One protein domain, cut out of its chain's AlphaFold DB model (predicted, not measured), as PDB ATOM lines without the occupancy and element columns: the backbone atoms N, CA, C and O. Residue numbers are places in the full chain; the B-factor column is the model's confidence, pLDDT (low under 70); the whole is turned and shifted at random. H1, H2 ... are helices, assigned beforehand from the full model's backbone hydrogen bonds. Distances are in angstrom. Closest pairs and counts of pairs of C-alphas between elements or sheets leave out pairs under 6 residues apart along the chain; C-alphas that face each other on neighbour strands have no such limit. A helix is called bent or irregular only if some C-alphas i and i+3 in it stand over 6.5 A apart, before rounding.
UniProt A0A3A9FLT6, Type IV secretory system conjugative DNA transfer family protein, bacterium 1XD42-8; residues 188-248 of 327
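Overview. This is residues 188 to 248 of the 327 residues of the protein "Type IV secretory system conjugative DNA transfer family protein" of bacterium 1XD42-8 (UniProt A0A3A9FLT6). Two helices, H1 and H2, lie side by side and run the same way, joined by a long, stretched link, residues 205 to 216, that runs back from the end of H1 to the beginning of H2. After H2, residues 229 to 248 fold back and then reach away from the helix pair as a long tail without a named element. The printed part has 61 residues with two named helices, H1 then H2, and no named strand; the class is all helix, though under half of the residues, 27 of 61, are in named elements. The whole is compact, with a radius of gyration of the C-alphas of 12.0 A and spans of 30 by 30 by 18 A.

Along the chain. The longest helix, H1, holds residues 190 to 204, 20.3 A from C-alpha 190 at (3.942, -0.363, 29.044) to C-alpha 204 at (-8.907, 12.280, 38.476). It is neither bent nor irregular, but only just: C-alphas 193 and 196 are 6.3 A apart. H2 holds residues 217 to 228, 18.4 A long, and ends with C-alpha 228 at (-4.332, 12.084, 48.061). H2 is irregular, with C-alphas 221 and 224 7.6 A apart.

Arrangement. H1 and H2 touch; their closest C-alphas, those of Ala 203 and Leu 226, are 6.3 A apart. Their centres are 10.6 A apart. Their lines stand at a shallow tilt of 15 degrees, the same way; the line of H2 is a rough one. Of the O i to N i+4 pairs, 8 of 11 in H1 and 6 of 8 in H2 are within hydrogen-bond range.

Size, cuts and confidence. The two C-alphas farthest apart, those of Ser 188 and Asn 248, are 35.7 A apart. The printed part has no cut. The link from H1 to H2, 12 residues, is long. The mean pLDDT of the printed part is 91.9, and no printed residue is under 70.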
ATOM      1  N   SER A 188       9.485  -2.189  26.963       88.56
ATOM      2  CA  SER A 188       8.749  -1.194  26.144       88.56
ATOM      3  C   SER A 188       7.973  -0.132  26.943       88.56
ATOM      4  O   SER A 188       7.143   0.586  26.397       88.56
ATOM      5  N   MET A 189       8.215  -0.037  28.254       89.19
ATOM      6  CA  MET A 189       7.620   0.955  29.153       89.19
ATOM      7  C   MET A 189       6.087   0.908  29.295       89.19
ATOM      8  O   MET A 189       5.519   1.857  29.825       89.19
ATOM      9  N   LYS A 190       5.414  -0.200  28.929       91.12
ATOM     10  CA  LYS A 190       3.942  -0.363  29.044       91.12
ATOM     11  C   LYS A 190       3.372   0.075  30.400       91.12
ATOM     12  O   LYS A 190       2.395   0.817  30.447       91.12
ATOM     13  N   SER A 191       4.004  -0.340  31.501       87.38
ATOM     14  CA  SER A 191       3.567   0.015  32.858       87.38
ATOM     15  C   SER A 191       3.759   1.502  33.167       87.38
ATOM     16  O   SER A 191       3.005   2.071  33.951       87.38
ATOM     17  N   ARG A 192       4.771   2.152  32.579       86.88
ATOM     18  CA  ARG A 192       5.062   3.576  32.800       86.88
ATOM     19  C   ARG A 192       4.151   4.475  31.976       86.88
ATOM     20  O   ARG A 192       3.689   5.479  32.500       86.88
ATOM     21  N   THR A 193       3.918   4.134  30.712       86.31
ATOM     22  CA  THR A 193       3.128   4.958  29.793       86.31
ATOM     23  C   THR A 193       1.637   4.737  29.995       86.31
ATOM     24  O   THR A 193       0.933   5.667  30.374       86.31
ATOM     25  N   ILE A 194       1.155   3.506  29.808       89.94
ATOM     26  CA  ILE A 194      -0.278   3.208  29.882       89.94
ATOM     27  C   ILE A 194      -0.700   2.869  31.308       89.94
ATOM     28  O   ILE A 194      -1.661   3.450  31.790       89.94
ATOM     29  N   GLY A 195       0.018   1.983  32.007       91.12
ATOM     30  CA  GLY A 195      -0.390   1.519  33.343       91.12
ATOM     31  C   GLY A 195      -0.579   2.666  34.344       91.12
ATOM     32  O   GLY A 195      -1.684   2.898  34.829       91.12
ATOM     33  N   ARG A 196       0.482   3.445  34.595       92.06
ATOM     34  CA  ARG A 196       0.416   4.639  35.462       92.06
ATOM     35  C   ARG A 196      -0.538   5.701  34.909       92.06
ATOM     36  O   ARG A 196      -1.282   6.295  35.680       92.06
ATOM     37  N   GLY A 197      -0.556   5.903  33.588       90.31
ATOM     38  CA  GLY A 197      -1.473   6.842  32.936       90.31
ATOM     39  C   GLY A 197      -2.948   6.520  33.201       90.31
ATOM     40  O   GLY A 197      -3.722   7.421  33.510       90.31
ATOM     41  N   MET A 198      -3.325   5.239  33.163       91.31
ATOM     42  CA  MET A 198      -4.678   4.781  33.486       91.31
ATOM     43  C   MET A 198      -5.020   5.003  34.958       91.31
ATOM     44  O   MET A 198      -6.104   5.502  35.240       91.31
ATOM     45  N   VAL A 199      -4.109   4.694  35.888       93.62
ATOM     46  CA  VAL A 199      -4.336   4.942  37.326       93.62
ATOM     47  C   VAL A 199      -4.566   6.433  37.586       93.62
ATOM     48  O   VAL A 199      -5.520   6.799  38.267       93.62
ATOM     49  N   ILE A 200      -3.740   7.296  36.990       91.56
ATOM     50  CA  ILE A 200      -3.852   8.753  37.122       91.56
ATOM     51  C   ILE A 200      -5.183   9.264  36.559       91.56
ATOM     52  O   ILE A 200      -5.855  10.053  37.223       91.56
ATOM     53  N   ALA A 201      -5.575   8.814  35.363       90.25
ATOM     54  CA  ALA A 201      -6.842   9.200  34.742       90.25
ATOM     55  C   ALA A 201      -8.047   8.735  35.578       90.25
ATOM     56  O   ALA A 201      -8.935   9.528  35.874       90.25
ATOM     57  N   CYS A 202      -8.051   7.481  36.042       91.62
ATOM     58  CA  CYS A 202      -9.121   6.962  36.896       91.62
ATOM     59  C   CYS A 202      -9.258   7.749  38.204       91.62
ATOM     60  O   CYS A 202     -10.380   8.077  38.585       91.62
ATOM     61  N   ALA A 203      -8.133   8.086  38.844       92.56
ATOM     62  CA  ALA A 203      -8.113   8.862  40.080       92.56
ATOM     63  C   ALA A 203      -8.717  10.260  39.896       92.56
ATOM     64  O   ALA A 203      -9.562  10.675  40.685       92.56
ATOM     65  N   LYS A 204      -8.340  10.964  38.816       90.19
ATOM     66  CA  LYS A 204      -8.907  12.280  38.476       90.19
ATOM     67  C   LYS A 204     -10.423  12.236  38.294       90.19
ATOM     68  O   LYS A 204     -11.107  13.197  38.620       90.19
ATOM     69  N   GLN A 205     -10.935  11.122  37.784       89.62
ATOM     70  CA  GLN A 205     -12.357  10.933  37.509       89.62
ATOM     71  C   GLN A 205     -13.154  10.376  38.694       89.62
ATOM     72  O   GLN A 205     -14.362  10.184  38.561       89.62
ATOM     73  N   GLY A 206     -12.509  10.047  39.818       92.00
ATOM     74  CA  GLY A 206     -13.181   9.418  40.957       92.00
ATOM     75  C   GLY A 206     -13.735   8.018  40.652       92.00
ATOM     76  O   GLY A 206     -14.706   7.590  41.272       92.00
ATOM     77  N   ARG A 207     -13.169   7.298  39.669       91.31
ATOM     78  CA  ARG A 207     -13.598   5.934  39.306       91.31
ATOM     79  C   ARG A 207     -12.928   4.884  40.193       91.31
ATOM     80  O   ARG A 207     -11.730   4.983  40.452       91.31
ATOM     81  N   SER A 208     -13.666   3.846  40.589       94.44
ATOM     82  CA  SER A 208     -13.099   2.670  41.266       94.44
ATOM     83  C   SER A 208     -12.120   1.915  40.361       94.44
ATOM     84  O   SER A 208     -12.291   1.863  39.142       94.44
ATOM     85  N   LEU A 209     -11.092   1.319  40.966       94.38
ATOM     86  CA  LEU A 209      -9.961   0.708  40.276       94.38
ATOM     87  C   LEU A 209      -9.675  -0.679  40.861       94.38
ATOM     88  O   LEU A 209      -9.554  -0.827  42.073       94.38
ATOM     89  N   VAL A 210      -9.479  -1.663  39.984       94.75
ATOM     90  CA  VAL A 210      -8.885  -2.961  40.324       94.75
ATOM     91  C   VAL A 210      -7.672  -3.158  39.419       94.75
ATOM     92  O   VAL A 210      -7.800  -3.082  38.197       94.75
ATOM     93  N   VAL A 211      -6.490  -3.365  40.008       94.06
ATOM     94  CA  VAL A 211      -5.226  -3.527  39.267       94.06
ATOM     95  C   VAL A 211      -4.590  -4.857  39.615       94.06
ATOM     96  O   VAL A 211      -4.344  -5.149  40.783       94.06
ATOM     97  N   THR A 212      -4.257  -5.629  38.589       93.19
ATOM     98  CA  THR A 212      -3.367  -6.779  38.710       93.19
ATOM     99  C   THR A 212      -1.931  -6.315  38.469       93.19
ATOM    100  O   THR A 212      -1.563  -5.919  37.364       93.19
ATOM    101  N   ASP A 213      -1.108  -6.328  39.519       92.25
ATOM    102  CA  ASP A 213       0.279  -5.850  39.472       92.25
ATOM    103  C   ASP A 213       1.257  -6.935  39.950       92.25
ATOM    104  O   ASP A 213       1.630  -6.965  41.124       92.25
ATOM    105  N   PRO A 214       1.704  -7.831  39.050       87.75
ATOM    106  CA  PRO A 214       2.567  -8.956  39.413       87.75
ATOM    107  C   PRO A 214       3.910  -8.562  40.043       87.75
ATOM    108  O   PRO A 214       4.569  -9.410  40.634       87.75
ATOM    109  N   LYS A 215       4.353  -7.309  39.867       87.12
ATOM    110  CA  LYS A 215       5.655  -6.817  40.350       87.12
ATOM    111  C   LYS A 215       5.546  -5.743  41.429       87.12
ATOM    112  O   LYS A 215       6.577  -5.241  41.865       87.12
ATOM    113  N   ALA A 216       4.330  -5.372  41.826       89.56
ATOM    114  CA  ALA A 216       4.055  -4.275  42.754       89.56
ATOM    115  C   ALA A 216       4.635  -2.897  42.334       89.56
ATOM    116  O   ALA A 216       4.714  -1.981  43.154       89.56
ATOM    117  N   GLU A 217       5.028  -2.716  41.066       91.69
ATOM    118  CA  GLU A 217       5.625  -1.465  40.572       91.69
ATOM    119  C   GLU A 217       4.589  -0.338  40.440       91.69
ATOM    120  O   GLU A 217       4.908   0.831  40.647       91.69
ATOM    121  N   LEU A 218       3.351  -0.665  40.055       93.00
ATOM    122  CA  LEU A 218       2.263   0.309  39.969       93.00
ATOM    123  C   LEU A 218       1.798   0.696  41.365       93.00
ATOM    124  O   LEU A 218       1.628   1.883  41.634       93.00
ATOM    125  N   ALA A 219       1.626  -0.286  42.250       92.19
ATOM    126  CA  ALA A 219       1.222  -0.043  43.628       92.19
ATOM    127  C   ALA A 219       2.233   0.873  44.340       92.19
ATOM    128  O   ALA A 219       1.854   1.940  44.823       92.19
ATOM    129  N   SER A 220       3.525   0.522  44.306       92.00
ATOM    130  CA  SER A 220       4.603   1.307  44.926       92.00
ATOM    131  C   SER A 220       4.604   2.778  44.494       92.00
ATOM    132  O   SER A 220       4.804   3.664  45.321       92.00
ATOM    133  N   ASP A 221       4.343   3.051  43.215       93.06
ATOM    134  CA  ASP A 221       4.415   4.410  42.671       93.06
ATOM    135  C   ASP A 221       3.132   5.229  42.856       93.06
ATOM    136  O   ASP A 221       3.176   6.457  42.787       93.06
ATOM    137  N   THR A 222       1.975   4.579  43.024       94.62
ATOM    138  CA  THR A 222       0.669   5.254  42.888       94.62
ATOM    139  C   THR A 222      -0.212   5.229  44.132       94.62
ATOM    140  O   THR A 222      -1.167   5.999  44.181       94.62
ATOM    141  N   ILE A 223       0.095   4.425  45.159       94.62
ATOM    142  CA  ILE A 223      -0.728   4.347  46.384       94.62
ATOM    143  C   ILE A 223      -0.915   5.722  47.032       94.62
ATOM    144  O   ILE A 223      -2.042   6.104  47.335       94.62
ATOM    145  N   GLU A 224       0.170   6.469  47.241       95.38
ATOM    146  CA  GLU A 224       0.086   7.761  47.932       95.38
ATOM    147  C   GLU A 224      -0.657   8.803  47.089       95.38
ATOM    148  O   GLU A 224      -1.437   9.602  47.603       95.38
ATOM    149  N   TYR A 225      -0.499   8.720  45.766       94.62
ATOM    150  CA  TYR A 225      -1.267   9.524  44.828       94.62
ATOM    151  C   TYR A 225      -2.768   9.216  44.931       94.62
ATOM    152  O   TYR A 225      -3.568  10.135  45.082       94.62
ATOM    153  N   LEU A 226      -3.164   7.942  44.936       96.38
ATOM    154  CA  LEU A 226      -4.565   7.541  45.100       96.38
ATOM    155  C   LEU A 226      -5.141   8.007  46.446       96.38
ATOM    156  O   LEU A 226      -6.229   8.581  46.480       96.38
ATOM    157  N   LYS A 227      -4.391   7.848  47.542       95.88
ATOM    158  CA  LYS A 227      -4.793   8.348  48.868       95.88
ATOM    159  C   LYS A 227      -5.001   9.861  48.882       95.88
ATOM    160  O   LYS A 227      -5.961  10.327  49.487       95.88
ATOM    161  N   SER A 228      -4.166  10.626  48.173       95.75
ATOM    162  CA  SER A 228      -4.332  12.084  48.061       95.75
ATOM    163  C   SER A 228      -5.628  12.501  47.348       95.75
ATOM    164  O   SER A 228      -6.140  13.587  47.601       95.75
ATOM    165  N   TYR A 229      -6.195  11.617  46.519       94.88
ATOM    166  CA  TYR A 229      -7.509  11.775  45.883       94.88
ATOM    167  C   TYR A 229      -8.661  11.179  46.719       94.88
ATOM    168  O   TYR A 229      -9.793  11.118  46.245       94.88
ATOM    169  N   GLY A 230      -8.402  10.741  47.958       95.94
ATOM    170  CA  GLY A 230      -9.417  10.219  48.879       95.94
ATOM    171  C   GLY A 230      -9.766   8.741  48.694       95.94
ATOM    172  O   GLY A 230     -10.762   8.280  49.245       95.94
ATOM    173  N   TYR A 231      -8.969   7.984  47.935       97.00
ATOM    174  CA  TYR A 231      -9.208   6.554  47.754       97.00
ATOM    175  C   TYR A 231      -8.803   5.742  48.983       97.00
ATOM    176  O   TYR A 231      -7.706   5.898  49.526       97.00
ATOM    177  N   GLU A 232      -9.644   4.774  49.340       95.94
ATOM    178  CA  GLU A 232      -9.245   3.661  50.192       95.94
ATOM    179  C   GLU A 232      -8.517   2.613  49.343       95.94
ATOM    180  O   GLU A 232      -9.106   1.964  48.478       95.94
ATOM    181  N   VAL A 233      -7.213   2.455  49.571       94.75
ATOM    182  CA  VAL A 233      -6.386   1.522  48.798       94.75
ATOM    183  C   VAL A 233      -6.202   0.219  49.572       94.75
ATOM    184  O   VAL A 233      -5.580   0.206  50.634       94.75
ATOM    185  N   LYS A 234      -6.711  -0.882  49.012       94.62
ATOM    186  CA  LYS A 234      -6.496  -2.250  49.500       94.62
ATOM    187  C   LYS A 234      -5.546  -2.993  48.568       94.62
ATOM    188  O   LYS A 234      -5.565  -2.799  47.357       94.62
ATOM    189  N   ILE A 235      -4.723  -3.856  49.147       94.12
ATOM    190  CA  ILE A 235      -3.722  -4.662  48.441       94.12
ATOM    191  C   ILE A 235      -3.932  -6.112  48.840       94.12
ATOM    192  O   ILE A 235      -3.820  -6.426  50.023       94.12
ATOM    193  N   LEU A 236      -4.195  -6.968  47.855       93.88
ATOM    194  CA  LEU A 236      -4.170  -8.417  48.009       93.88
ATOM    195  C   LEU A 236      -2.810  -8.931  47.524       93.88
ATOM    196  O   LEU A 236      -2.559  -9.008  46.322       93.88
ATOM    197  N   ASN A 237      -1.918  -9.239  48.461       92.88
ATOM    198  CA  ASN A 237      -0.589  -9.766  48.187       92.88
ATOM    199  C   ASN A 237      -0.584 -11.288  48.371       92.88
ATOM    200  O   ASN A 237      -0.523 -11.795  49.488       92.88
ATOM    201  N   ALA A 238      -0.629 -12.013  47.253       87.94
ATOM    202  CA  ALA A 238      -0.597 -13.474  47.248       87.94
ATOM    203  C   ALA A 238       0.799 -14.065  47.536       87.94
ATOM    204  O   ALA A 238       0.905 -15.258  47.805       87.94
ATOM    205  N   VAL A 239       1.866 -13.259  47.465       90.06
ATOM    206  CA  VAL A 239       3.249 -13.707  47.708       90.06
ATOM    207  C   VAL A 239       3.603 -13.607  49.188       90.06
ATOM    208  O   VAL A 239       4.203 -14.525  49.740       90.06
ATOM    209  N   ASP A 240       3.224 -12.503  49.830       89.81
ATOM    210  CA  ASP A 240       3.420 -12.283  51.262       89.81
ATOM    211  C   ASP A 240       2.087 -11.922  51.937       89.81
ATOM    212  O   ASP A 240       1.709 -10.744  51.992       89.81
ATOM    213  N   PRO A 241       1.374 -12.932  52.470       87.62
ATOM    214  CA  PRO A 241       0.085 -12.737  53.120       87.62
ATOM    215  C   PRO A 241       0.145 -11.851  54.371       87.62
ATOM    216  O   PRO A 241      -0.868 -11.252  54.731       87.62
ATOM    217  N   TYR A 242       1.302 -11.740  55.038       90.19
ATOM    218  CA  TYR A 242       1.442 -10.907  56.238       90.19
ATOM    219  C   TYR A 242       1.423  -9.414  55.905       90.19
ATOM    220  O   TYR A 242       0.963  -8.610  56.711       90.19
ATOM    221  N   ASN A 243       1.861  -9.057  54.696       89.62
ATOM    222  CA  ASN A 243       1.798  -7.705  54.145       89.62
ATOM    223  C   ASN A 243       0.623  -7.534  53.162       89.62
ATOM    224  O   ASN A 243       0.672  -6.704  52.252       89.62
ATOM    225  N   SER A 244      -0.439  -8.326  53.336       92.44
ATOM    226  CA  SER A 244      -1.671  -8.262  52.551       92.44
ATOM    227  C   SER A 244      -2.842  -7.771  53.393       92.44
ATOM    228  O   SER A 244      -2.968  -8.083  54.577       92.44
ATOM    229  N   HIS A 245      -3.781  -7.083  52.750       93.75
ATOM    230  CA  HIS A 245      -5.138  -7.013  53.272       93.75
ATOM    231  C   HIS A 245      -5.792  -8.390  53.147       93.75
ATOM    232  O   HIS A 245      -5.500  -9.154  52.220       93.75
ATOM    233  N   ARG A 246      -6.673  -8.709  54.093       89.00
ATOM    234  CA  ARG A 246      -7.477  -9.929  54.039       89.00
ATOM    235  C   ARG A 246      -8.618  -9.732  53.049       89.00
ATOM    236  O   ARG A 246      -9.150  -8.632  52.933       89.00
ATOM    237  N   TYR A 247      -8.969 -10.801  52.351       89.50
ATOM    238  CA  TYR A 247     -10.074 -10.831  51.407       89.50
ATOM    239  C   TYR A 247     -10.824 -12.146  51.585       89.50
ATOM    240  O   TYR A 247     -10.200 -13.209  51.572       89.50
ATOM    241  N   ASN A 248     -12.140 -12.064  51.756       90.38
ATOM    242  CA  ASN A 248     -13.015 -13.222  51.735       90.38
ATOM    243  C   ASN A 248     -13.897 -13.138  50.490       90.38
ATOM    244  O   ASN A 248     -14.752 -12.268  50.392       90.38
TER     245      ASN A 248